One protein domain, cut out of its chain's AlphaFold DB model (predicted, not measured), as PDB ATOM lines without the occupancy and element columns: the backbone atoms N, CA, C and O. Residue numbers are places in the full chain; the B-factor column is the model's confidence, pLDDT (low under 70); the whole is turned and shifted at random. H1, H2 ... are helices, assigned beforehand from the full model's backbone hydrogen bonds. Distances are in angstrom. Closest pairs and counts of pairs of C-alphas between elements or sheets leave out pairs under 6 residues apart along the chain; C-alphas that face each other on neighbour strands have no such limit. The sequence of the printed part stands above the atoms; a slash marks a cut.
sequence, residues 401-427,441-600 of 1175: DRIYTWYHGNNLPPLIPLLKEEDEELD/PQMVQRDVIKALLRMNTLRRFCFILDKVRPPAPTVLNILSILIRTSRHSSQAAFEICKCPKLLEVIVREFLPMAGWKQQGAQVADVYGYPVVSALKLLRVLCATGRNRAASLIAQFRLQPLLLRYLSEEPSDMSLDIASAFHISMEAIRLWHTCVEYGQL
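This is residues 401 to 427 and 441 to 600 of the 1175 residues of the protein "Putative RNA polymerase II-associated protein 1" of Stichopus japonicus (UniProt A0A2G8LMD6). Three helices, H4, H7 and H10, lie side by side in a row with H7 in the middle, and shorter helices, H3, H6, H8 and H9, form a second layer over one face of it; the chain winds back and forth between the two in stacked turns. H5 fills the corner near the ends of H4 and H7, H1 and H2 sit at one end of the body, and the extended stretch 401 to 427 runs out to Asp 427, at one end of the longest axis. The printed part has 187 residues with ten named helices, H1 to H10 in order, and no named strand: its class is all helix. It is compact, with a radius of gyration of the C-alphas of 17.6 A, and only just elongated, spanning 61 by 40 by 29 A.

H10, residues 577 to 595, touches H7, residues 532 to 543, at a shallow tilt of 10 degrees, the same way; the closest C-alphas, of Arg 539 and Leu 590, are 4.7 A apart. H7 is the hub, touching four helices. It touches H4, residues 472 to 488, at a shallow tilt of 13 degrees, the same way, closest at the C-alphas of Ile 483 and Leu 537, 5.3 A. H4 and H10 are apart. H9, residues 558 to 567, touches residues 583 to 591 of H10 alone, opposite ways at a steep tilt of 45 degrees, closest at the C-alphas of Tyr 565 and Ser 584, 5.9 A. H8, residues 546 to 556, touches residues 541 to 543 of H7 alone, only at the corner, closest at the C-alphas of Cys 542 and Ala 549, 4.2 A. H6, residues 502 to 510, and H7 form a helical hairpin and only just touch, with 3 pairs of C-alphas within 8 A; of H7, residue 534 alone takes part, and the C-alphas of Phe 510 and Ala 534 are closest at 6.4 A. H3, residues 457 to 468, touches H6, closest at the C-alphas of Cys 462 and Leu 502, 4.8 A. H5, residues 490 to 498, touches residues 482 to 487 of H4 alone, closest at the C-alphas of Ser 486 and Ala 493, 4.4 A. H2, residues 448 to 454, only just touches H5, with 3 pairs of C-alphas within 8 A, closest at the C-alphas of Lys 450 and Ala 492, 7.5 A. H1, residues 441 to 446, touches H2 only at the corner, closest at the C-alphas of Val 444 and Ala 451, 5.5 A. The helix packing is mostly crossed, with 2 of 7 tilted pairs shallow. In H1 to H10 every O i to N i+4 pair is within hydrogen-bond range.

H10 is 27.0 A long from first to last C-alpha, H4 24.5 A and H7 16.3 A. H1 begins at C-alpha 441, (255.181, 196.402, 124.045), and H10 ends at C-alpha 595, (277.059, 229.025, 138.053).

The two C-alphas farthest apart, of Asp 427 and Asp 572, are 62.3 A apart. Residues 428 to 440 are not printed; C-alphas 427 and 441 are 17.5 A apart across the cut. The link from H6 to H7, 21 residues, is long. The mean pLDDT of the printed part is 89.8; residues 419 to 425 and 518 to 524 are under 70.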
ATOM      1  N   ASP A 401     260.862 221.872 143.348       91.75
ATOM      2  CA  ASP A 401     261.106 223.313 143.399       91.75
ATOM      3  C   ASP A 401     261.223 223.849 144.830       91.75
ATOM      4  O   ASP A 401     262.014 224.765 145.063       91.75
ATOM      5  N   ARG A 402     260.482 223.272 145.786       88.88
ATOM      6  CA  ARG A 402     260.574 223.616 147.216       88.88
ATOM      7  C   ARG A 402     261.884 223.164 147.854       88.88
ATOM      8  O   ARG A 402     262.408 223.872 148.707       88.88
ATOM      9  N   ILE A 403     262.396 221.990 147.484       91.94
ATOM     10  CA  ILE A 403     263.655 221.469 148.041       91.94
ATOM     11  C   ILE A 403     264.891 222.004 147.316       91.94
ATOM     12  O   ILE A 403     265.993 221.832 147.817       91.94
ATOM     13  N   TYR A 404     264.748 222.641 146.150       93.31
ATOM     14  CA  TYR A 404     265.883 223.061 145.317       93.31
ATOM     15  C   TYR A 404     266.909 223.939 146.059       93.31
ATOM     16  O   TYR A 404     268.102 223.879 145.770       93.31
ATOM     17  N   THR A 405     266.443 224.745 147.012       91.50
ATOM     18  CA  THR A 405     267.228 225.669 147.848       91.50
ATOM     19  C   THR A 405     267.838 225.016 149.086       91.50
ATOM     20  O   THR A 405     268.630 225.641 149.795       91.50
ATOM     21  N   TRP A 406     267.480 223.763 149.368       92.31
ATOM     22  CA  TRP A 406     268.040 223.008 150.477       92.31
ATOM     23  C   TRP A 406     269.482 222.628 150.152       92.31
ATOM     24  O   TRP A 406     269.884 222.555 148.987       92.31
ATOM     25  N   TYR A 407     270.273 222.334 151.182       91.44
ATOM     26  CA  TYR A 407     271.644 221.880 150.977       91.44
ATOM     27  C   TYR A 407     271.655 220.589 150.138       91.44
ATOM     28  O   TYR A 407     271.060 219.586 150.533       91.44
ATOM     29  N   HIS A 408     272.290 220.636 148.962       88.44
ATOM     30  CA  HIS A 408     272.262 219.592 147.923       88.44
ATOM     31  C   HIS A 408     270.884 219.229 147.337       88.44
ATOM     32  O   HIS A 408     270.771 218.203 146.667       88.44
ATOM     33  N   GLY A 409     269.847 220.048 147.526       89.94
ATOM     34  CA  GLY A 409     268.498 219.756 147.025       89.94
ATOM     35  C   GLY A 409     268.329 219.879 145.505       89.94
ATOM     36  O   GLY A 409     267.379 219.354 144.931       89.94
ATOM     37  N   ASN A 410     269.282 220.517 144.827       89.75
ATOM     38  CA  ASN A 410     269.397 220.552 143.369       89.75
ATOM     39  C   ASN A 410     269.917 219.237 142.757       89.75
ATOM     40  O   ASN A 410     269.771 219.036 141.549       89.75
ATOM     41  N   ASN A 411     270.529 218.365 143.564       89.81
ATOM     42  CA  ASN A 411     271.083 217.098 143.110       89.81
ATOM     43  C   ASN A 411     270.035 215.992 143.263       89.81
ATOM     44  O   ASN A 411     269.651 215.644 144.380       89.81
ATOM     45  N   LEU A 412     269.579 215.435 142.143       90.00
ATOM     46  CA  LEU A 412     268.456 214.493 142.110       90.00
ATOM     47  C   LEU A 412     268.848 213.212 141.371       90.00
ATOM     48  O   LEU A 412     269.584 213.296 140.385       90.00
ATOM     49  N   PRO A 413     268.382 212.031 141.806       89.44
ATOM     50  CA  PRO A 413     268.581 210.811 141.039       89.44
ATOM     51  C   PRO A 413     267.796 210.875 139.717       89.44
ATOM     52  O   PRO A 413     266.726 211.491 139.660       89.44
ATOM     53  N   PRO A 414     268.308 210.251 138.645       90.75
ATOM     54  CA  PRO A 414     267.553 210.099 137.410       90.75
ATOM     55  C   PRO A 414     266.360 209.151 137.633       90.75
ATOM     56  O   PRO A 414     266.454 208.187 138.391       90.75
ATOM     57  N   LEU A 415     265.232 209.421 136.973       91.12
ATOM     58  CA  LEU A 415     264.004 208.619 137.082       91.12
ATOM     59  C   LEU A 415     264.034 207.408 136.136       91.12
ATOM     60  O   LEU A 415     263.159 207.297 135.275       91.12
ATOM     61  N   ILE A 416     265.049 206.550 136.273       87.81
ATOM     62  CA  ILE A 416     265.241 205.334 135.462       87.81
ATOM     63  C   ILE A 416     264.612 204.131 136.185       87.81
ATOM     64  O   ILE A 416     264.822 203.998 137.393       87.81
ATOM     65  N   PRO A 417     263.853 203.266 135.485       86.56
ATOM     66  CA  PRO A 417     263.355 201.998 136.024       86.56
ATOM     67  C   PRO A 417     264.460 201.118 136.621       86.56
ATOM     68  O   PRO A 417     265.546 201.008 136.049       86.56
ATOM     69  N   LEU A 418     264.174 200.454 137.744       73.12
ATOM     70  CA  LEU A 418     265.059 199.432 138.302       73.12
ATOM     71  C   LEU A 418     264.788 198.105 137.586       73.12
ATOM     72  O   LEU A 418     263.751 197.492 137.819       73.12
ATOM     73  N   LEU A 419     265.711 197.676 136.729       67.19
ATOM     74  CA  LEU A 419     265.695 196.333 136.147       67.19
ATOM     75  C   LEU A 419     266.513 195.419 137.062       67.19
ATOM     76  O   LEU A 419     267.673 195.732 137.339       67.19
ATOM     77  N   LYS A 420     265.932 194.324 137.565       61.84
ATOM     78  CA  LYS A 420     266.728 193.295 138.246       61.84
ATOM     79  C   LYS A 420     267.448 192.451 137.198       61.84
ATOM     80  O   LYS A 420     266.944 192.293 136.092       61.84
ATOM     81  N   GLU A 421     268.590 191.864 137.557       54.97
ATOM     82  CA  GLU A 421     269.334 190.952 136.666       54.97
ATOM     83  C   GLU A 421     268.464 189.768 136.191       54.97
ATOM     84  O   GLU A 421     268.624 189.288 135.075       54.97
ATOM     85  N   GLU A 422     267.491 189.341 137.005       51.41
ATOM     86  CA  GLU A 422     266.508 188.295 136.672       51.41
ATOM     87  C   GLU A 422     265.486 188.729 135.604       51.41
ATOM     88  O   GLU A 422     264.932 187.882 134.905       51.41
ATOM     89  N   ASP A 423     265.258 190.038 135.456       55.16
ATOM     90  CA  ASP A 423     264.324 190.627 134.489       55.16
ATOM     91  C   ASP A 423     265.008 190.924 133.136       55.16
ATOM     92  O   ASP A 423     264.373 191.405 132.187       55.16
ATOM     93  N   GLU A 424     266.323 190.689 133.026       61.34
ATOM     94  CA  GLU A 424     267.059 190.860 131.780       61.34
ATOM     95  C   GLU A 424     266.859 189.655 130.855       61.34
ATOM     96  O   GLU A 424     267.467 188.599 131.018       61.34
ATOM     97  N   GLU A 425     266.011 189.826 129.834       63.69
ATOM     98  CA  GLU A 425     265.882 188.835 128.763       63.69
ATOM     99  C   GLU A 425     267.236 188.617 128.073       63.69
ATOM    100  O   GLU A 425     267.889 189.568 127.625       63.69
ATOM    101  N   LEU A 426     267.641 187.351 127.990       72.06
ATOM    102  CA  LEU A 426     268.889 186.933 127.370       72.06
ATOM    103  C   LEU A 426     268.665 186.586 125.893       72.06
ATOM    104  O   LEU A 426     267.665 185.969 125.525       72.06
ATOM    105  N   ASP A 427     269.619 186.966 125.052       72.06
ATOM    106  CA  ASP A 427     269.695 186.559 123.659       72.06
ATOM    107  C   ASP A 427     270.003 185.054 123.528       72.06
ATOM    108  O   ASP A 427     270.259 184.344 124.505       72.06
ATOM    109  N   PRO A 441     255.912 196.728 122.813       82.00
ATOM    110  CA  PRO A 441     255.181 196.402 124.045       82.00
ATOM    111  C   PRO A 441     256.082 195.926 125.189       82.00
ATOM    112  O   PRO A 441     255.884 196.345 126.328       82.00
ATOM    113  N   GLN A 442     257.101 195.111 124.895       82.19
ATOM    114  CA  GLN A 442     258.091 194.694 125.897       82.19
ATOM    115  C   GLN A 442     258.902 195.897 126.394       82.19
ATOM    116  O   GLN A 442     259.161 196.029 127.588       82.19
ATOM    117  N   MET A 443     259.252 196.828 125.501       86.81
ATOM    118  CA  MET A 443     259.951 198.048 125.890       86.81
ATOM    119  C   MET A 443     259.089 198.917 126.811       86.81
ATOM    120  O   MET A 443     259.623 199.477 127.754       86.81
ATOM    121  N   VAL A 444     257.769 198.996 126.611       86.94
ATOM    122  CA  VAL A 444     256.863 199.721 127.526       86.94
ATOM    123  C   VAL A 444     256.836 199.100 128.925       86.94
ATOM    124  O   VAL A 444     256.790 199.831 129.914       86.94
ATOM    125  N   GLN A 445     256.898 197.770 129.021       84.38
ATOM    126  CA  GLN A 445     256.967 197.068 130.306       84.38
ATOM    127  C   GLN A 445     258.307 197.273 131.023       84.38
ATOM    128  O   GLN A 445     258.337 197.257 132.247       84.38
ATOM    129  N   ARG A 446     259.400 197.514 130.289       86.25
ATOM    130  CA  ARG A 446     260.724 197.792 130.874       86.25
ATOM    131  C   ARG A 446     260.940 199.280 131.172       86.25
ATOM    132  O   ARG A 446     261.371 199.631 132.262       86.25
ATOM    133  N   ASP A 447     260.653 200.155 130.209       91.31
ATOM    134  CA  ASP A 447     260.884 201.602 130.273       91.31
ATOM    135  C   ASP A 447     259.940 202.374 129.330       91.31
ATOM    136  O   ASP A 447     260.137 202.480 128.111       91.31
ATOM    137  N   VAL A 448     258.914 202.980 129.932       93.25
ATOM    138  CA  VAL A 448     257.872 203.743 129.229       93.25
ATOM    139  C   VAL A 448     258.445 204.957 128.483       93.25
ATOM    140  O   VAL A 448     257.992 205.287 127.383       93.25
ATOM    141  N   ILE A 449     259.440 205.642 129.055       95.00
ATOM    142  CA  ILE A 449     259.990 206.874 128.476       95.00
ATOM    143  C   ILE A 449     260.870 206.545 127.269       95.00
ATOM    144  O   ILE A 449     260.729 207.187 126.223       95.00
ATOM    145  N   LYS A 450     261.733 205.526 127.365       92.38
ATOM    146  CA  LYS A 450     262.490 205.023 126.207       92.38
ATOM    147  C   LYS A 450     261.557 204.585 125.080       92.38
ATOM    148  O   LYS A 450     261.799 204.956 123.929       92.38
ATOM    149  N   ALA A 451     260.469 203.876 125.396       92.00
ATOM    150  CA  ALA A 451     259.483 203.455 124.402       92.00
ATOM    151  C   ALA A 451     258.870 204.659 123.654       92.00
ATOM    152  O   ALA A 451     258.835 204.679 122.422       92.00
ATOM    153  N   LEU A 452     258.471 205.721 124.364       94.06
ATOM    154  CA  LEU A 452     257.939 206.941 123.739       94.06
ATOM    155  C   LEU A 452     258.958 207.673 122.855       94.06
ATOM    156  O   LEU A 452     258.576 208.248 121.825       94.06
ATOM    157  N   LEU A 453     260.237 207.673 123.237       93.62
ATOM    158  CA  LEU A 453     261.311 208.246 122.423       93.62
ATOM    159  C   LEU A 453     261.508 207.447 121.126       93.62
ATOM    160  O   LEU A 453     261.584 208.053 120.055       93.62
ATOM    161  N   ARG A 454     261.490 206.106 121.202       90.88
ATOM    162  CA  ARG A 454     261.539 205.201 120.037       90.88
ATOM    163  C   ARG A 454     260.366 205.440 119.080       90.88
ATOM    164  O   ARG A 454     260.560 205.486 117.869       90.88
ATOM    165  N   MET A 455     259.175 205.718 119.613       90.62
ATOM    166  CA  MET A 455     257.971 206.052 118.834       90.62
ATOM    167  C   MET A 455     257.954 207.490 118.268       90.62
ATOM    168  O   MET A 455     256.897 207.982 117.873       90.62
ATOM    169  N   ASN A 456     259.085 208.207 118.219       90.94
ATOM    170  CA  ASN A 456     259.218 209.548 117.622       90.94
ATOM    171  C   ASN A 456     258.289 210.640 118.203       90.94
ATOM    172  O   ASN A 456     257.988 211.634 117.533       90.94
ATOM    173  N   THR A 457     257.871 210.512 119.465       94.62
ATOM    174  CA  THR A 457     256.918 211.440 120.109       94.62
ATOM    175  C   THR A 457     257.414 212.897 120.115       94.62
ATOM    176  O   THR A 457     256.636 213.826 119.901       94.62
ATOM    177  N   LEU A 458     258.727 213.122 120.253       96.62
ATOM    178  CA  LEU A 458     259.328 214.466 120.262       96.62
ATOM    179  C   LEU A 458     259.101 215.243 118.956       96.62
ATOM    180  O   LEU A 458     258.800 216.438 118.982       96.62
ATOM    181  N   ARG A 459     259.206 214.565 117.803       94.44
ATOM    182  CA  ARG A 459     258.959 215.188 116.492       94.44
ATOM    183  C   ARG A 459     257.501 215.613 116.367       94.44
ATOM    184  O   ARG A 459     257.217 216.687 115.835       94.44
ATOM    185  N   ARG A 460     256.590 214.796 116.899       95.56
ATOM    186  CA  ARG A 460     255.162 215.100 116.910       95.56
ATOM    187  C   ARG A 460     254.843 216.289 117.817       95.56
ATOM    188  O   ARG A 460     254.137 217.191 117.377       95.56
ATOM    189  N   PHE A 461     255.433 216.373 119.011       97.38
ATOM    190  CA  PHE A 461     255.304 217.565 119.861       97.38
ATOM    191  C   PHE A 461     255.827 218.832 119.183       97.38
ATOM    192  O   PHE A 461     255.160 219.864 119.234       97.38
ATOM    193  N   CYS A 462     256.958 218.760 118.474       96.62
ATOM    194  CA  CYS A 462     257.456 219.897 117.697       96.62
ATOM    195  C   CYS A 462     256.436 220.364 116.644       96.62
ATOM    196  O   CYS A 462     256.213 221.565 116.497       96.62
ATOM    197  N   PHE A 463     255.813 219.431 115.918       95.62
ATOM    198  CA  PHE A 463     254.774 219.754 114.940       95.62
ATOM    199  C   PHE A 463     253.544 220.391 115.599       95.62
ATOM    200  O   PHE A 463     253.038 221.393 115.099       95.62
ATOM    201  N   ILE A 464     253.089 219.851 116.730       96.38
ATOM    202  CA  ILE A 464     251.925 220.372 117.455       96.38
ATOM    203  C   ILE A 464     252.173 221.810 117.920       96.38
ATOM    204  O   ILE A 464     251.348 222.684 117.664       96.38
ATOM    205  N   LEU A 465     253.331 222.081 118.526       96.31
ATOM    206  CA  LEU A 465     253.670 223.420 119.014       96.31
ATOM    207  C   LEU A 465     253.868 224.440 117.877       96.31
ATOM    208  O   LEU A 465     253.456 225.589 118.005       96.31
ATOM    209  N   ASP A 466     254.478 224.049 116.752       95.06
ATOM    210  CA  ASP A 466     254.782 224.989 115.658       95.06
ATOM    211  C   ASP A 466     253.629 225.168 114.655       95.06
ATOM    212  O   ASP A 466     253.458 226.252 114.096       95.06
ATOM    213  N   LYS A 467     252.862 224.106 114.364       93.62
ATOM    214  CA  LYS A 467     251.847 224.095 113.292       93.62
ATOM    215  C   LYS A 467     250.416 224.058 113.791       93.62
ATOM    216  O   LYS A 467     249.598 224.780 113.233       93.62
ATOM    217  N   VAL A 468     250.118 223.237 114.797       93.81
ATOM    218  CA  VAL A 468     248.751 223.117 115.331       93.81
ATOM    219  C   VAL A 468     248.426 224.309 116.231       93.81
ATOM    220  O   VAL A 468     247.342 224.862 116.120       93.81
ATOM    221  N   ARG A 469     249.393 224.745 117.054       94.06
ATOM    222  CA  ARG A 469     249.253 225.818 118.056       94.06
ATOM    223  C   ARG A 469     248.038 225.604 118.981       94.06
ATOM    224  O   ARG A 469     247.119 226.417 118.965       94.06
ATOM    225  N   PRO A 470     248.035 224.513 119.774       93.50
ATOM    226  CA  PRO A 470     246.905 224.145 120.631       93.50
ATOM    227  C   PRO A 470     246.708 225.122 121.808       93.50
ATOM    228  O   PRO A 470     247.603 225.929 122.080       93.50
ATOM    229  N   PRO A 471     245.596 225.023 122.566       92.62
ATOM    230  CA  PRO A 471     245.331 225.882 123.717       92.62
ATOM    231  C   PRO A 471     246.371 225.723 124.832       92.62
ATOM    232  O   PRO A 471     247.085 224.718 124.925       92.62
ATOM    233  N   ALA A 472     246.408 226.711 125.730       92.50
ATOM    234  CA  ALA A 472     247.383 226.800 126.815       92.50
ATOM    235  C   ALA A 472     247.557 225.514 127.654       92.50
ATOM    236  O   ALA A 472     248.707 225.111 127.838       92.50
ATOM    237  N   PRO A 473     246.495 224.809 128.109       94.19
ATOM    238  CA  PRO A 473     246.660 223.578 128.889       94.19
ATOM    239  C   PRO A 473     247.425 222.489 128.130       94.19
ATOM    240  O   PRO A 473     248.308 221.846 128.692       94.19
ATOM    241  N   THR A 474     247.161 222.326 126.831       95.69
ATOM    242  CA  THR A 474     247.853 221.347 125.982       95.69
ATOM    243  C   THR A 474     249.336 221.690 125.842       95.69
ATOM    244  O   THR A 474     250.184 220.805 125.932       95.69
ATOM    245  N   VAL A 475     249.673 222.975 125.675       96.81
ATOM    246  CA  VAL A 475     251.072 223.433 125.627       96.81
ATOM    247  C   VAL A 475     251.789 223.147 126.948       96.81
ATOM    248  O   VAL A 475     252.893 222.601 126.941       96.81
ATOM    249  N   LEU A 476     251.161 223.475 128.081       96.19
ATOM    250  CA  LEU A 476     251.729 223.230 129.409       96.19
ATOM    251  C   LEU A 476     251.930 221.732 129.667       96.19
ATOM    252  O   LEU A 476     252.996 221.345 130.140       96.19
ATOM    253  N   ASN A 477     250.978 220.886 129.267       97.50
ATOM    254  CA  ASN A 477     251.099 219.431 129.350       97.50
ATOM    255  C   ASN A 477     252.279 218.897 128.521       97.50
ATOM    256  O   ASN A 477     253.049 218.079 129.021       97.50
ATOM    257  N   ILE A 478     252.492 219.401 127.296       98.25
ATOM    258  CA  ILE A 478     253.671 219.037 126.487       98.25
ATOM    259  C   ILE A 478     254.965 219.438 127.205       98.25
ATOM    260  O   ILE A 478     255.894 218.633 127.284       98.25
ATOM    261  N   LEU A 479     255.042 220.655 127.756       98.25
ATOM    262  CA  LEU A 479     256.223 221.109 128.498       98.25
ATOM    263  C   LEU A 479     256.479 220.240 129.741       98.25
ATOM    264  O   LEU A 479     257.625 219.859 129.978       98.25
ATOM    265  N   SER A 480     255.439 219.859 130.484       97.62
ATOM    266  CA  SER A 480     255.543 218.952 131.636       97.62
ATOM    267  C   SER A 480     256.038 217.558 131.238       97.62
ATOM    268  O   SER A 480     256.926 217.013 131.896       97.62
ATOM    269  N   ILE A 481     255.554 217.003 130.119       98.19
ATOM    270  CA  ILE A 481     256.049 215.725 129.577       98.19
ATOM    271  C   ILE A 481     257.530 215.840 129.185       98.19
ATOM    272  O   ILE A 481     258.319 214.937 129.475       98.19
ATOM    273  N   LEU A 482     257.946 216.948 128.561       98.44
ATOM    274  CA  LEU A 482     259.352 217.182 128.204       98.44
ATOM    275  C   LEU A 482     260.249 217.332 129.442       98.44
ATOM    276  O   LEU A 482     261.361 216.800 129.449       98.44
ATOM    277  N   ILE A 483     259.775 217.995 130.501       98.12
ATOM    278  CA  ILE A 483     260.481 218.078 131.790       98.12
ATOM    279  C   ILE A 483     260.634 216.674 132.384       98.12
ATOM    280  O   ILE A 483     261.757 216.257 132.673       98.12
ATOM    281  N   ARG A 484     259.546 215.898 132.470       96.44
ATOM    282  CA  ARG A 484     259.568 214.514 132.970       96.44
ATOM    283  C   ARG A 484     260.497 213.609 132.160       96.44
ATOM    284  O   ARG A 484     261.213 212.791 132.738       96.44
ATOM    285  N   THR A 485     260.521 213.775 130.840       97.06
ATOM    286  CA  THR A 485     261.424 213.046 129.932       97.06
ATOM    287  C   THR A 485     262.879 213.467 130.152       97.06
ATOM    288  O   THR A 485     263.775 212.630 130.142       97.06
ATOM    289  N   SER A 486     263.135 214.747 130.432       96.19
ATOM    290  CA  SER A 486     264.481 215.245 130.748       96.19
ATOM    291  C   SER A 486     265.000 214.720 132.094       96.19
ATOM    292  O   SER A 486     266.194 214.454 132.217       96.19
ATOM    293  N   ARG A 487     264.115 214.530 133.088       94.31
ATOM    294  CA  ARG A 487     264.413 213.922 134.405       94.31
ATOM    295  C   ARG A 487     264.688 212.418 134.341       94.31
ATOM    296  O   ARG A 487     265.283 211.878 135.266       94.31
ATOM    297  N   HIS A 488     264.247 211.748 133.275       93.94
ATOM    298  CA  HIS A 488     264.422 210.309 133.109       93.94
ATOM    299  C   HIS A 488     265.900 209.930 133.067       93.94
ATOM    300  O   HIS A 488     266.368 209.173 133.902       93.94
ATOM    301  N   SER A 489     266.660 210.480 132.119       92.38
ATOM    302  CA  SER A 489     268.083 210.181 132.004       92.38
ATOM    303  C   SER A 489     268.828 211.248 131.218       92.38
ATOM    304  O   SER A 489     268.262 212.022 130.441       92.38
ATOM    305  N   SER A 490     270.154 211.243 131.367       92.25
ATOM    306  CA  SER A 490     271.024 212.068 130.534       92.25
ATOM    307  C   SER A 490     270.850 211.769 129.041       92.25
ATOM    308  O   SER A 490     270.905 212.701 128.245       92.25
ATOM    309  N   GLN A 491     270.589 210.522 128.645       92.50
ATOM    310  CA  GLN A 491     270.353 210.196 127.239       92.50
ATOM    311  C   GLN A 491     269.025 210.778 126.730       92.50
ATOM    312  O   GLN A 491     268.998 211.395 125.669       92.50
ATOM    313  N   ALA A 492     267.943 210.663 127.505       94.94
ATOM    314  CA  ALA A 492     266.634 211.201 127.128       94.94
ATOM    315  C   ALA A 492     266.672 212.729 126.932       94.94
ATOM    316  O   ALA A 492     266.186 213.250 125.928       94.94
ATOM    317  N   ALA A 493     267.341 213.449 127.839       95.62
ATOM    318  CA  ALA A 493     267.573 214.886 127.694       95.62
ATOM    319  C   ALA A 493     268.398 215.236 126.439       95.62
ATOM    320  O   ALA A 493     268.161 216.262 125.804       95.62
ATOM    321  N   PHE A 494     269.363 214.392 126.057       95.00
ATOM    322  CA  PHE A 494     270.136 214.595 124.829       95.00
ATOM    323  C   PHE A 494     269.272 214.441 123.568       95.00
ATOM    324  O   PHE A 494     269.386 215.269 122.664       95.00
ATOM    325  N   GLU A 495     268.368 213.457 123.521       95.44
ATOM    326  CA  GLU A 495     267.437 213.290 122.395       95.44
ATOM    327  C   GLU A 495     266.488 214.490 122.233       95.44
ATOM    328  O   GLU A 495     266.217 214.912 121.106       95.44
ATOM    329  N   ILE A 496     266.058 215.120 123.335       96.81
ATOM    330  CA  ILE A 496     265.287 216.378 123.292       96.81
ATOM    331  C   ILE A 496     266.102 217.496 122.633       96.81
ATOM    332  O   ILE A 496     265.601 218.159 121.725       96.81
ATOM    333  N   CYS A 497     267.360 217.688 123.042       94.19
ATOM    334  CA  CYS A 497     268.236 218.709 122.459       94.19
ATOM    335  C   CYS A 497     268.555 218.452 120.979       94.19
ATOM    336  O   CYS A 497     268.713 219.395 120.205       94.19
ATOM    337  N   LYS A 498     268.663 217.180 120.586       93.81
ATOM    338  CA  LYS A 498     268.942 216.751 119.210       93.81
ATOM    339  C   LYS A 498     267.719 216.875 118.297       93.81
ATOM    340  O   LYS A 498     267.878 216.959 117.078       93.81
ATOM    341  N   CYS A 499     266.506 216.877 118.855       94.06
ATOM    342  CA  CYS A 499     265.279 216.978 118.077       94.06
ATOM    343  C   CYS A 499     265.244 218.306 117.292       94.06
ATOM    344  O   CYS A 499     265.270 219.383 117.895       94.06
ATOM    345  N   PRO A 500     265.153 218.266 115.949       87.94
ATOM    346  CA  PRO A 500     265.252 219.466 115.130       87.94
ATOM    347  C   PRO A 500     264.089 220.418 115.418       87.94
ATOM    348  O   PRO A 500     262.938 219.990 115.478       87.94
ATOM    349  N   LYS A 501     264.393 221.715 115.555       93.06
ATOM    350  CA  LYS A 501     263.451 222.831 115.782       93.06
ATOM    351  C   LYS A 501     262.645 222.817 117.086       93.06
ATOM    352  O   LYS A 501     262.079 223.853 117.413       93.06
ATOM    353  N   LEU A 502     262.603 221.725 117.850       96.44
ATOM    354  CA  LEU A 502     261.761 221.638 119.051       96.44
ATOM    355  C   LEU A 502     262.112 222.729 120.074       96.44
ATOM    356  O   LEU A 502     261.261 223.543 120.429       96.44
ATOM    357  N   LEU A 503     263.377 222.793 120.498       96.44
ATOM    358  CA  LEU A 503     263.834 223.820 121.438       96.44
ATOM    359  C   LEU A 503     263.821 225.227 120.823       96.44
ATOM    360  O   LEU A 503     263.535 226.188 121.527       96.44
ATOM    361  N   GLU A 504     264.070 225.358 119.518       95.44
ATOM    362  CA  GLU A 504     263.985 226.652 118.824       95.44
ATOM    363  C   GLU A 504     262.568 227.229 118.878       95.44
ATOM    364  O   GLU A 504     262.402 228.413 119.157       95.44
ATOM    365  N   VAL A 505     261.547 226.397 118.648       96.06
ATOM    366  CA  VAL A 505     260.135 226.784 118.757       96.06
ATOM    367  C   VAL A 505     259.801 227.144 120.200       96.06
ATOM    368  O   VAL A 505     259.209 228.192 120.430       96.06
ATOM    369  N   ILE A 506     260.233 226.335 121.173       96.88
ATOM    370  CA  ILE A 506     259.962 226.598 122.594       96.88
ATOM    371  C   ILE A 506     260.569 227.933 123.041       96.88
ATOM    372  O   ILE A 506     259.875 228.748 123.644       96.88
ATOM    373  N   VAL A 507     261.838 228.191 122.713       95.44
ATOM    374  CA  VAL A 507     262.511 229.449 123.069       95.44
ATOM    375  C   VAL A 507     261.877 230.635 122.340       95.44
ATOM    376  O   VAL A 507     261.638 231.673 122.949       95.44
ATOM    377  N   ARG A 508     261.560 230.494 121.047       93.38
ATOM    378  CA  ARG A 508     260.967 231.572 120.242       93.38
ATOM    379  C   ARG A 508     259.571 231.965 120.722       93.38
ATOM    380  O   ARG A 508     259.276 233.154 120.792       93.38
ATOM    381  N   GLU A 509     258.713 230.985 120.984       93.31
ATOM    382  CA  GLU A 509     257.295 231.216 121.275       93.31
ATOM    383  C   GLU A 509     257.021 231.435 122.766       93.31
ATOM    384  O   GLU A 509     256.138 232.224 123.093       93.31
ATOM    385  N   PHE A 510     257.756 230.769 123.663       94.81
ATOM    386  CA  PHE A 510     257.449 230.749 125.103       94.81
ATOM    387  C   PHE A 510     258.519 231.405 125.979       94.81
ATOM    388  O   PHE A 510     258.353 231.480 127.195       94.81
ATOM    389  N   LEU A 511     259.619 231.880 125.385       94.56
ATOM    390  CA  LEU A 511     260.650 232.678 126.056       94.56
ATOM    391  C   LEU A 511     261.004 233.930 125.224       94.56
ATOM    392  O   LEU A 511     262.168 234.151 124.871       94.56
ATOM    393  N   PRO A 512     260.008 234.770 124.873       91.62
ATOM    394  CA  PRO A 512     260.257 235.987 124.114       91.62
ATOM    395  C   PRO A 512     261.136 236.953 124.921       91.62
ATOM    396  O   PRO A 512     260.987 237.082 126.134       91.62
ATOM    397  N   MET A 513     262.027 237.679 124.239       85.50
ATOM    398  CA  MET A 513     262.858 238.731 124.853       85.50
ATOM    399  C   MET A 513     262.205 240.124 124.792       85.50
ATOM    400  O   MET A 513     262.604 241.024 125.528       85.50
ATOM    401  N   ALA A 514     261.206 240.319 123.924       77.75
ATOM    402  CA  ALA A 514     260.496 241.585 123.760       77.75
ATOM    403  C   ALA A 514     259.085 241.376 123.188       77.75
ATOM    404  O   ALA A 514     258.826 240.384 122.509       77.75
ATOM    405  N   GLY A 515     258.205 242.362 123.399       70.06
ATOM    406  CA  GLY A 515     256.962 242.502 122.633       70.06
ATOM    407  C   GLY A 515     255.724 241.783 123.175       70.06
ATOM    408  O   GLY A 515     254.726 241.740 122.456       70.06
ATOM    409  N   TRP A 516     255.740 241.260 124.410       81.88
ATOM    410  CA  TRP A 516     254.522 240.724 125.035       81.88
ATOM    411  C   TRP A 516     253.632 241.856 125.575       81.88
ATOM    412  O   TRP A 516     254.107 242.840 126.149       81.88
ATOM    413  N   LYS A 517     252.321 241.752 125.335       70.25
ATOM    414  CA  LYS A 517     251.315 242.738 125.778       70.25
ATOM    415  C   LYS A 517     250.908 242.461 127.226       70.25
ATOM    416  O   LYS A 517     251.098 241.346 127.691       70.25
ATOM    417  N   GLN A 518     250.300 243.435 127.911       68.19
ATOM    418  CA  GLN A 518     249.707 243.192 129.233       68.19
ATOM    419  C   GLN A 518     248.727 242.017 129.170       68.19
ATOM    420  O   GLN A 518     247.818 241.995 128.335       68.19
ATOM    421  N   GLN A 519     248.954 241.030 130.030       64.19
ATOM    422  CA  GLN A 519     248.125 239.840 130.137       64.19
ATOM    423  C   GLN A 519     246.844 240.180 130.916       64.19
ATOM    424  O   GLN A 519     246.899 240.821 131.964       64.19
ATOM    425  N   GLY A 520     245.677 239.804 130.383       58.12
ATOM    426  CA  GLY A 520     244.409 239.913 131.110       58.12
ATOM    427  C   GLY A 520     244.284 238.833 132.192       58.12
ATOM    428  O   GLY A 520     245.040 237.867 132.191       58.12
ATOM    429  N   ALA A 521     243.288 238.954 133.077       54.28
ATOM    430  CA  ALA A 521     243.073 238.037 134.207       54.28
ATOM    431  C   ALA A 521     242.802 236.560 133.823       54.28
ATOM    432  O   ALA A 521     242.822 235.694 134.691       54.28
ATOM    433  N   GLN A 522     242.544 236.256 132.546       56.94
ATOM    434  CA  GLN A 522     242.432 234.886 132.036       56.94
ATOM    435  C   GLN A 522     243.420 234.661 130.890       56.94
ATOM    436  O   GLN A 522     243.325 235.290 129.833       56.94
ATOM    437  N   VAL A 523     244.366 233.743 131.096       59.78
ATOM    438  CA  VAL A 523     245.362 233.347 130.092       59.78
ATOM    439  C   VAL A 523     244.749 232.301 129.163       59.78
ATOM    440  O   VAL A 523     244.875 231.102 129.389       59.78
ATOM    441  N   ALA A 524     244.042 232.750 128.126       64.62
ATOM    442  CA  ALA A 524     243.512 231.848 127.100       64.62
ATOM    443  C   ALA A 524     244.611 231.324 126.150       64.62
ATOM    444  O   ALA A 524     244.484 230.234 125.596       64.62
ATOM    445  N   ASP A 525     245.696 232.088 125.986       81.81
ATOM    446  CA  ASP A 525     246.808 231.796 125.082       81.81
ATOM    447  C   ASP A 525     248.155 232.094 125.769       81.81
ATOM    448  O   ASP A 525     248.301 233.105 126.458       81.81
ATOM    449  N   VAL A 526     249.126 231.197 125.590       88.50
ATOM    450  CA  VAL A 526     250.498 231.290 126.119       88.50
ATOM    451  C   VAL A 526     251.531 231.613 125.035       88.50
ATOM    452  O   VAL A 526     252.683 231.900 125.359       88.50
ATOM    453  N   TYR A 527     251.158 231.585 123.750       90.81
ATOM    454  CA  TYR A 527     252.071 231.910 122.655       90.81
ATOM    455  C   TYR A 527     252.470 233.390 122.692       90.81
ATOM    456  O   TYR A 527     251.632 234.289 122.735       90.81
ATOM    457  N   GLY A 528     253.775 233.654 122.632       89.19
ATOM    458  CA  GLY A 528     254.334 235.002 122.701       89.19
ATOM    459  C   GLY A 528     254.415 235.580 124.115       89.19
ATOM    460  O   GLY A 528     254.695 236.771 124.248       89.19
ATOM    461  N   TYR A 529     254.209 234.763 125.153       89.62
ATOM    462  CA  TYR A 529     254.370 235.135 126.560       89.62
ATOM    463  C   TYR A 529     255.492 234.319 127.221       89.62
ATOM    464  O   TYR A 529     255.716 233.173 126.834       89.62
ATOM    465  N   PRO A 530     256.208 234.872 128.219       92.06
ATOM    466  CA  PRO A 530     257.146 234.102 129.033       92.06
ATOM    467  C   PRO A 530     256.424 233.010 129.835       92.06
ATOM    468  O   PRO A 530     255.564 233.307 130.663       92.06
ATOM    469  N   VAL A 531     256.791 231.745 129.614       93.44
ATOM    470  CA  VAL A 531     256.213 230.585 130.311       93.44
ATOM    471  C   VAL A 531     257.241 229.967 131.257       93.44
ATOM    472  O   VAL A 531     258.319 229.541 130.839       93.44
ATOM    473  N   VAL A 532     256.878 229.839 132.537       94.81
ATOM    474  CA  VAL A 532     257.754 229.301 133.595       94.81
ATOM    475  C   VAL A 532     258.226 227.880 133.272       94.81
ATOM    476  O   VAL A 532     259.422 227.602 133.333       94.81
ATOM    477  N   SER A 533     257.323 226.995 132.835       96.19
ATOM    478  CA  SER A 533     257.664 225.611 132.468       96.19
ATOM    479  C   SER A 533     258.659 225.519 131.303       96.19
ATOM    480  O   SER A 533     259.458 224.588 131.255       96.19
ATOM    481  N   ALA A 534     258.672 226.492 130.383       97.38
ATOM    482  CA  ALA A 534     259.654 226.522 129.298       97.38
ATOM    483  C   ALA A 534     261.061 226.852 129.826       97.38
ATOM    484  O   ALA A 534     262.040 226.215 129.432       97.38
ATOM    485  N   LEU A 535     261.167 227.794 130.769       97.12
ATOM    486  CA  LEU A 535     262.438 228.124 131.417       97.12
ATOM    487  C   LEU A 535     262.920 226.981 132.324       97.12
ATOM    488  O   LEU A 535     264.107 226.649 132.330       97.12
ATOM    489  N   LYS A 536     261.983 226.315 133.007       97.75
ATOM    490  CA  LYS A 536     262.232 225.113 133.809       97.75
ATOM    491  C   LYS A 536     262.765 223.958 132.976       97.75
ATOM    492  O   LYS A 536     263.740 223.326 133.377       97.75
ATOM    493  N   LEU A 537     262.214 223.730 131.782       98.19
ATOM    494  CA  LEU A 537     262.755 222.754 130.837       98.19
ATOM    495  C   LEU A 537     264.225 223.055 130.507       98.19
ATOM    496  O   LEU A 537     265.058 222.154 130.590       98.19
ATOM    497  N   LEU A 538     264.572 224.312 130.203       97.69
ATOM    498  CA  LEU A 538     265.970 224.692 129.959       97.69
ATOM    499  C   LEU A 538     266.859 224.463 131.187       97.69
ATOM    500  O   LEU A 538     267.967 223.948 131.033       97.69
ATOM    501  N   ARG A 539     266.381 224.775 132.402       96.88
ATOM    502  CA  ARG A 539     267.106 224.468 133.648       96.88
ATOM    503  C   ARG A 539     267.380 222.977 133.779       96.88
ATOM    504  O   ARG A 539     268.526 222.600 134.009       96.88
ATOM    505  N   VAL A 540     266.362 222.133 133.618       97.06
ATOM    506  CA  VAL A 540     266.508 220.677 133.757       97.06
ATOM    507  C   VAL A 540     267.447 220.118 132.685       97.06
ATOM    508  O   VAL A 540     268.318 219.308 133.000       97.06
ATOM    509  N   LEU A 541     267.362 220.605 131.442       96.88
ATOM    510  CA  LEU A 541     268.292 220.227 130.375       96.88
ATOM    511  C   LEU A 541     269.736 220.645 130.690       96.88
ATOM    512  O   LEU A 541     270.648 219.835 130.517       96.88
ATOM    513  N   CYS A 542     269.969 221.850 131.217       96.06
ATOM    514  CA  CYS A 542     271.291 222.271 131.692       96.06
ATOM    515  C   CYS A 542     271.781 221.404 132.867       96.06
ATOM    516  O   CYS A 542     272.944 220.995 132.892       96.06
ATOM    517  N   ALA A 543     270.895 221.064 133.806       94.75
ATOM    518  CA  ALA A 543     271.220 220.278 134.994       94.75
ATOM    519  C   ALA A 543     271.760 218.881 134.648       94.75
ATOM    520  O   ALA A 543     272.618 218.350 135.351       94.75
ATOM    521  N   THR A 544     271.338 218.314 133.516       93.25
ATOM    522  CA  THR A 544     271.779 216.984 133.079       93.25
ATOM    523  C   THR A 544     273.280 216.908 132.756       93.25
ATOM    524  O   THR A 544     273.878 215.833 132.862       93.25
ATOM    525  N   GLY A 545     273.947 218.006 132.376       91.94
ATOM    526  CA  GLY A 545     275.409 217.994 132.282       91.94
ATOM    527  C   GLY A 545     276.085 219.269 131.782       91.94
ATOM    528  O   GLY A 545     275.581 219.967 130.903       91.94
ATOM    529  N   ARG A 546     277.313 219.495 132.264       91.56
ATOM    530  CA  ARG A 546     278.144 220.691 132.022       91.56
ATOM    531  C   ARG A 546     278.301 221.080 130.547       91.56
ATOM    532  O   ARG A 546     278.133 222.242 130.185       91.56
ATOM    533  N   ASN A 547     278.666 220.125 129.686       91.75
ATOM    534  CA  ASN A 547     278.928 220.397 128.263       91.75
ATOM    535  C   ASN A 547     277.641 220.728 127.501       91.75
ATOM    536  O   ASN A 547     277.648 221.524 126.561       91.75
ATOM    537  N   ARG A 548     276.523 220.132 127.926       90.88
ATOM    538  CA  ARG A 548     275.205 220.432 127.369       90.88
ATOM    539  C   ARG A 548     274.744 221.813 127.791       90.88
ATOM    540  O   ARG A 548     274.336 222.568 126.920       90.88
ATOM    541  N   ALA A 549     274.911 222.172 129.064       94.62
ATOM    542  CA  ALA A 549     274.666 223.531 129.535       94.62
ATOM    543  C   ALA A 549     275.452 224.559 128.700       94.62
ATOM    544  O   ALA A 549     274.848 225.463 128.133       94.62
ATOM    545  N   ALA A 550     276.759 224.346 128.485       93.50
ATOM    546  CA  ALA A 550     277.576 225.215 127.626       93.50
ATOM    547  C   ALA A 550     277.033 225.324 126.188       93.50
ATOM    548  O   ALA A 550     276.987 226.414 125.617       93.50
ATOM    549  N   SER A 551     276.599 224.199 125.611       94.06
ATOM    550  CA  SER A 551     276.036 224.156 124.257       94.06
ATOM    551  C   SER A 551     274.715 224.926 124.170       94.06
ATOM    552  O   SER A 551     274.531 225.719 123.249       94.06
ATOM    553  N   LEU A 552     273.823 224.755 125.152       94.75
ATOM    554  CA  LEU A 552     272.537 225.455 125.227       94.75
ATOM    555  C   LEU A 552     272.721 226.961 125.443       94.75
ATOM    556  O   LEU A 552     272.045 227.753 124.785       94.75
ATOM    557  N   ILE A 553     273.669 227.358 126.301       94.88
ATOM    558  CA  ILE A 553     274.037 228.763 126.524       94.88
ATOM    559  C   ILE A 553     274.416 229.432 125.200       94.88
ATOM    560  O   ILE A 553     273.895 230.507 124.888       94.88
ATOM    561  N   ALA A 554     275.284 228.786 124.416       93.94
ATOM    562  CA  ALA A 554     275.750 229.311 123.139       93.94
ATOM    563  C   ALA A 554     274.650 229.310 122.063       93.94
ATOM    564  O   ALA A 554     274.463 230.313 121.374       93.94
ATOM    565  N   GLN A 555     273.906 228.206 121.932       93.38
ATOM    566  CA  GLN A 555     272.906 228.017 120.878       93.38
ATOM    567  C   GLN A 555     271.695 228.943 121.040       93.38
ATOM    568  O   GLN A 555     271.244 229.535 120.061       93.38
ATOM    569  N   PHE A 556     271.179 229.093 122.264       93.44
ATOM    570  CA  PHE A 556     269.935 229.824 122.535       93.44
ATOM    571  C   PHE A 556     270.149 231.197 123.176       93.44
ATOM    572  O   PHE A 556     269.180 231.845 123.556       93.44
ATOM    573  N   ARG A 557     271.405 231.662 123.279       92.88
ATOM    574  CA  ARG A 557     271.763 232.964 123.874       92.88
ATOM    575  C   ARG A 557     271.125 233.160 125.253       92.88
ATOM    576  O   ARG A 557     270.452 234.158 125.510       92.88
ATOM    577  N   LEU A 558     271.364 232.202 126.150       94.12
ATOM    578  CA  LEU A 558     270.738 232.202 127.476       94.12
ATOM    579  C   LEU A 558     271.149 233.402 128.343       94.12
ATOM    580  O   LEU A 558     270.352 233.835 129.165       94.12
ATOM    581  N   GLN A 559     272.341 233.979 128.147       94.25
ATOM    582  CA  GLN A 559     272.778 235.165 128.899       94.25
ATOM    583  C   GLN A 559     271.855 236.382 128.664       94.25
ATOM    584  O   GLN A 559     271.239 236.830 129.628       94.25
ATOM    585  N   PRO A 560     271.668 236.898 127.429       93.88
ATOM    586  CA  PRO A 560     270.702 237.973 127.172       93.88
ATOM    587  C   PRO A 560     269.276 237.668 127.643       93.88
ATOM    588  O   PRO A 560     268.590 238.560 128.140       93.88
ATOM    589  N   LEU A 561     268.840 236.411 127.503       94.06
ATOM    590  CA  LEU A 561     267.523 235.966 127.954       94.06
ATOM    591  C   LEU A 561     267.371 236.119 129.477       94.06
ATOM    592  O   LEU A 561     266.401 236.705 129.948       94.06
ATOM    593  N   LEU A 562     268.347 235.629 130.245       95.38
ATOM    594  CA  LEU A 562     268.353 235.732 131.703       95.38
ATOM    595  C   LEU A 562     268.456 237.187 132.160       95.38
ATOM    596  O   LEU A 562     267.689 237.602 133.024       95.38
ATOM    597  N   LEU A 563     269.324 237.990 131.540       93.75
ATOM    598  CA  LEU A 563     269.425 239.420 131.842       93.75
ATOM    599  C   LEU A 563     268.071 240.122 131.676       93.75
ATOM    600  O   LEU A 563     267.704 240.926 132.529       93.75
ATOM    601  N   ARG A 564     267.288 239.786 130.641       91.44
ATOM    602  CA  ARG A 564     265.952 240.366 130.433       91.44
ATOM    603  C   ARG A 564     264.996 240.084 131.594       91.44
ATOM    604  O   ARG A 564     264.276 241.000 131.987       91.44
ATOM    605  N   TYR A 565     264.970 238.855 132.111       92.38
ATOM    606  CA  TYR A 565     264.050 238.445 133.185       92.38
ATOM    607  C   TYR A 565     264.556 238.771 134.596       92.38
ATOM    608  O   TYR A 565     263.777 238.742 135.545       92.38
ATOM    609  N   LEU A 566     265.844 239.078 134.749       93.19
ATOM    610  CA  LEU A 566     266.454 239.407 136.039       93.19
ATOM    611  C   LEU A 566     266.641 240.912 136.263       93.19
ATOM    612  O   LEU A 566     266.745 241.335 137.411       93.19
ATOM    613  N   SER A 567     266.707 241.714 135.194       91.06
ATOM    614  CA  SER A 567     266.979 243.156 135.312       91.06
ATOM    615  C   SER A 567     265.756 243.995 135.685       91.06
ATOM    616  O   SER A 567     265.914 245.100 136.194       91.06
ATOM    617  N   GLU A 568     264.551 243.509 135.389       86.69
ATOM    618  CA  GLU A 568     263.287 244.202 135.663       86.69
ATOM    619  C   GLU A 568     262.659 243.621 136.935       86.69
ATOM    620  O   GLU A 568     262.698 242.406 137.149       86.69
ATOM    621  N   GLU A 569     262.101 244.476 137.794       86.88
ATOM    622  CA  GLU A 569     261.432 244.008 139.007       86.88
ATOM    623  C   GLU A 569     260.126 243.286 138.626       86.88
ATOM    624  O   GLU A 569     259.431 243.744 137.717       86.88
ATOM    625  N   PRO A 570     259.744 242.171 139.284       88.62
ATOM    626  CA  PRO A 570     258.550 241.411 138.915       88.62
ATOM    627  C   PRO A 570     257.270 242.251 138.864       88.62
ATOM    628  O   PRO A 570     256.427 242.020 138.006       88.62
ATOM    629  N   SER A 571     257.148 243.257 139.735       85.94
ATOM    630  CA  SER A 571     256.015 244.192 139.759       85.94
ATOM    631  C   SER A 571     255.916 245.079 138.513       85.94
ATOM    632  O   SER A 571     254.832 245.561 138.195       85.94
ATOM    633  N   ASP A 572     257.035 245.298 137.820       86.56
ATOM    634  CA  ASP A 572     257.118 246.132 136.620       86.56
ATOM    635  C   ASP A 572     256.965 245.302 135.333       86.56
ATOM    636  O   ASP A 572     256.756 245.853 134.248       86.56
ATOM    637  N   MET A 573     257.019 243.968 135.433       85.19
ATOM    638  CA  MET A 573     256.754 243.090 134.298       85.19
ATOM    639  C   MET A 573     255.279 243.191 133.900       85.19
ATOM    640  O   MET A 573     254.380 243.107 134.731       85.19
ATOM    641  N   SER A 574     255.001 243.304 132.600       84.81
ATOM    642  CA  SER A 574     253.639 243.330 132.039       84.81
ATOM    643  C   SER A 574     252.934 241.957 132.058       84.81
ATOM    644  O   SER A 574     252.285 241.570 131.083       84.81
ATOM    645  N   LEU A 575     253.071 241.219 133.160       84.75
ATOM    646  CA  LEU A 575     252.516 239.892 133.423       84.75
ATOM    647  C   LEU A 575     251.651 239.919 134.688       84.75
ATOM    648  O   LEU A 575     251.671 240.880 135.455       84.75
ATOM    649  N   ASP A 576     250.906 238.840 134.913       87.19
ATOM    650  CA  ASP A 576     250.326 238.577 136.228       87.19
ATOM    651  C   ASP A 576     251.426 238.525 137.307       87.19
ATOM    652  O   ASP A 576     252.517 238.003 137.063       87.19
ATOM    653  N   ILE A 577     251.133 239.050 138.502       88.12
ATOM    654  CA  ILE A 577     252.126 239.223 139.572       88.12
ATOM    655  C   ILE A 577     252.740 237.873 139.955       88.12
ATOM    656  O   ILE A 577     253.963 237.750 139.996       88.12
ATOM    657  N   ALA A 578     251.926 236.836 140.180       89.19
ATOM    658  CA  ALA A 578     252.454 235.522 140.540       89.19
ATOM    659  C   ALA A 578     253.340 234.967 139.415       89.19
ATOM    660  O   ALA A 578     254.463 234.525 139.663       89.19
ATOM    661  N   SER A 579     252.883 235.076 138.166       89.25
ATOM    662  CA  SER A 579     253.643 234.632 136.990       89.25
ATOM    663  C   SER A 579     254.988 235.362 136.838       89.25
ATOM    664  O   SER A 579     256.003 234.719 136.552       89.25
ATOM    665  N   ALA A 580     255.031 236.675 137.087       91.56
ATOM    666  CA  ALA A 580     256.248 237.488 137.057       91.56
ATOM    667  C   ALA A 580     257.262 237.066 138.137       91.56
ATOM    668  O   ALA A 580     258.465 236.948 137.884       91.56
ATOM    669  N   PHE A 581     256.785 236.775 139.349       93.81
ATOM    670  CA  PHE A 581     257.638 236.244 140.408       93.81
ATOM    671  C   PHE A 581     258.163 234.848 140.061       93.81
ATOM    672  O   PHE A 581     259.357 234.589 140.211       93.81
ATOM    673  N   HIS A 582     257.309 233.957 139.550       93.88
ATOM    674  CA  HIS A 582     257.709 232.601 139.175       93.88
ATOM    675  C   HIS A 582     258.723 232.570 138.026       93.88
ATOM    676  O   HIS A 582     259.689 231.810 138.108       93.88
ATOM    677  N   ILE A 583     258.579 233.419 136.999       94.44
ATOM    678  CA  ILE A 583     259.572 233.491 135.915       94.44
ATOM    679  C   ILE A 583     260.910 234.045 136.418       94.44
ATOM    680  O   ILE A 583     261.960 233.517 136.054       94.44
ATOM    681  N   SER A 584     260.889 235.044 137.310       95.00
ATOM    682  CA  SER A 584     262.100 235.589 137.936       95.00
ATOM    683  C   SER A 584     262.814 234.530 138.783       95.00
ATOM    684  O   SER A 584     264.016 234.321 138.628       95.00
ATOM    685  N   MET A 585     262.077 233.793 139.622       95.69
ATOM    686  CA  MET A 585     262.624 232.696 140.430       95.69
ATOM    687  C   MET A 585     263.246 231.604 139.559       95.69
ATOM    688  O   MET A 585     264.376 231.183 139.806       95.69
ATOM    689  N   GLU A 586     262.555 231.175 138.504       97.12
ATOM    690  CA  GLU A 586     263.067 230.131 137.619       97.12
ATOM    691  C   GLU A 586     264.283 230.602 136.803       97.12
ATOM    692  O   GLU A 586     265.219 229.828 136.592       97.12
ATOM    693  N   ALA A 587     264.343 231.890 136.437       97.19
ATOM    694  CA  ALA A 587     265.525 232.501 135.830       97.19
ATOM    695  C   ALA A 587     266.732 232.474 136.779       97.19
ATOM    696  O   ALA A 587     267.834 232.114 136.359       97.19
ATOM    697  N   ILE A 588     266.532 232.776 138.069       97.19
ATOM    698  CA  ILE A 588     267.590 232.679 139.086       97.19
ATOM    699  C   ILE A 588     268.048 231.224 139.243       97.19
ATOM    700  O   ILE A 588     269.249 230.967 139.292       97.19
ATOM    701  N   ARG A 589     267.128 230.249 139.270       97.44
ATOM    702  CA  ARG A 589     267.481 228.821 139.386       97.44
ATOM    703  C   ARG A 589     268.259 228.313 138.170       97.44
ATOM    704  O   ARG A 589     269.217 227.555 138.344       97.44
ATOM    705  N   LEU A 590     267.878 228.730 136.958       97.44
ATOM    706  CA  LEU A 590     268.629 228.436 135.734       97.44
ATOM    707  C   LEU A 590     270.027 229.065 135.793       97.44
ATOM    708  O   LEU A 590     271.009 228.378 135.516       97.44
ATOM    709  N   TRP A 591     270.135 230.330 136.214       97.19
ATOM    710  CA  TRP A 591     271.434 230.978 136.391       97.19
ATOM    711  C   TRP A 591     272.295 230.237 137.420       97.19
ATOM    712  O   TRP A 591     273.433 229.893 137.109       97.19
ATOM    713  N   HIS A 592     271.743 229.894 138.585       96.38
ATOM    714  CA  HIS A 592     272.429 229.114 139.615       96.38
ATOM    715  C   HIS A 592     272.952 227.775 139.076       96.38
ATOM    716  O   HIS A 592     274.120 227.458 139.281       96.38
ATOM    717  N   THR A 593     272.137 227.036 138.310       95.62
ATOM    718  CA  THR A 593     272.561 225.768 137.678       95.62
ATOM    719  C   THR A 593     273.790 225.976 136.783       95.62
ATOM    720  O   THR A 593     274.729 225.185 136.804       95.62
ATOM    721  N   CYS A 594     273.830 227.066 136.011       94.88
ATOM    722  CA  CYS A 594     274.995 227.412 135.194       94.88
ATOM    723  C   CYS A 594     276.208 227.822 136.052       94.88
ATOM    724  O   CYS A 594     277.331 227.388 135.774       94.88
ATOM    725  N   VAL A 595     275.998 228.602 137.120       93.81
ATOM    726  CA  VAL A 595     277.059 229.025 138.053       93.81
ATOM    727  C   VAL A 595     277.685 227.831 138.770       93.81
ATOM    728  O   VAL A 595     278.900 227.795 138.931       93.81
ATOM    729  N   GLU A 596     276.915 226.804 139.123       91.38
ATOM    730  CA  GLU A 596     277.450 225.581 139.730       91.38
ATOM    731  C   GLU A 596     278.335 224.754 138.788       91.38
ATOM    732  O   GLU A 596     279.093 223.901 139.247       91.38
ATOM    733  N   TYR A 597     278.309 225.036 137.485       91.31
ATOM    734  CA  TYR A 597     279.302 224.551 136.526       91.31
ATOM    735  C   TYR A 597     280.461 225.535 136.301       91.31
ATOM    736  O   TYR A 597     281.379 225.254 135.525       91.31
ATOM    737  N   GLY A 598     280.454 226.697 136.945       89.62
ATOM    738  CA  GLY A 598     281.369 227.803 136.670       89.62
ATOM    739  C   GLY A 598     281.121 228.461 135.307       89.62
ATOM    740  O   GLY A 598     282.074 228.898 134.671       89.62
ATOM    741  N   GLN A 599     279.872 228.475 134.826       91.69
ATOM    742  CA  GLN A 599     279.438 229.133 133.585       91.69
ATOM    743  C   GLN A 599     278.558 230.352 133.907       91.69
ATOM    744  O   GLN A 599     277.948 230.405 134.972       91.69
ATOM    745  N   LEU A 600     278.473 231.328 132.991       91.88
ATOM    746  CA  LEU A 600     277.701 232.572 133.166       91.88
ATOM    747  C   LEU A 600     278.066 233.370 134.432       91.88
ATOM    748  O   LEU A 600     277.220 234.005 135.067       91.88
TER     749      LEU A 600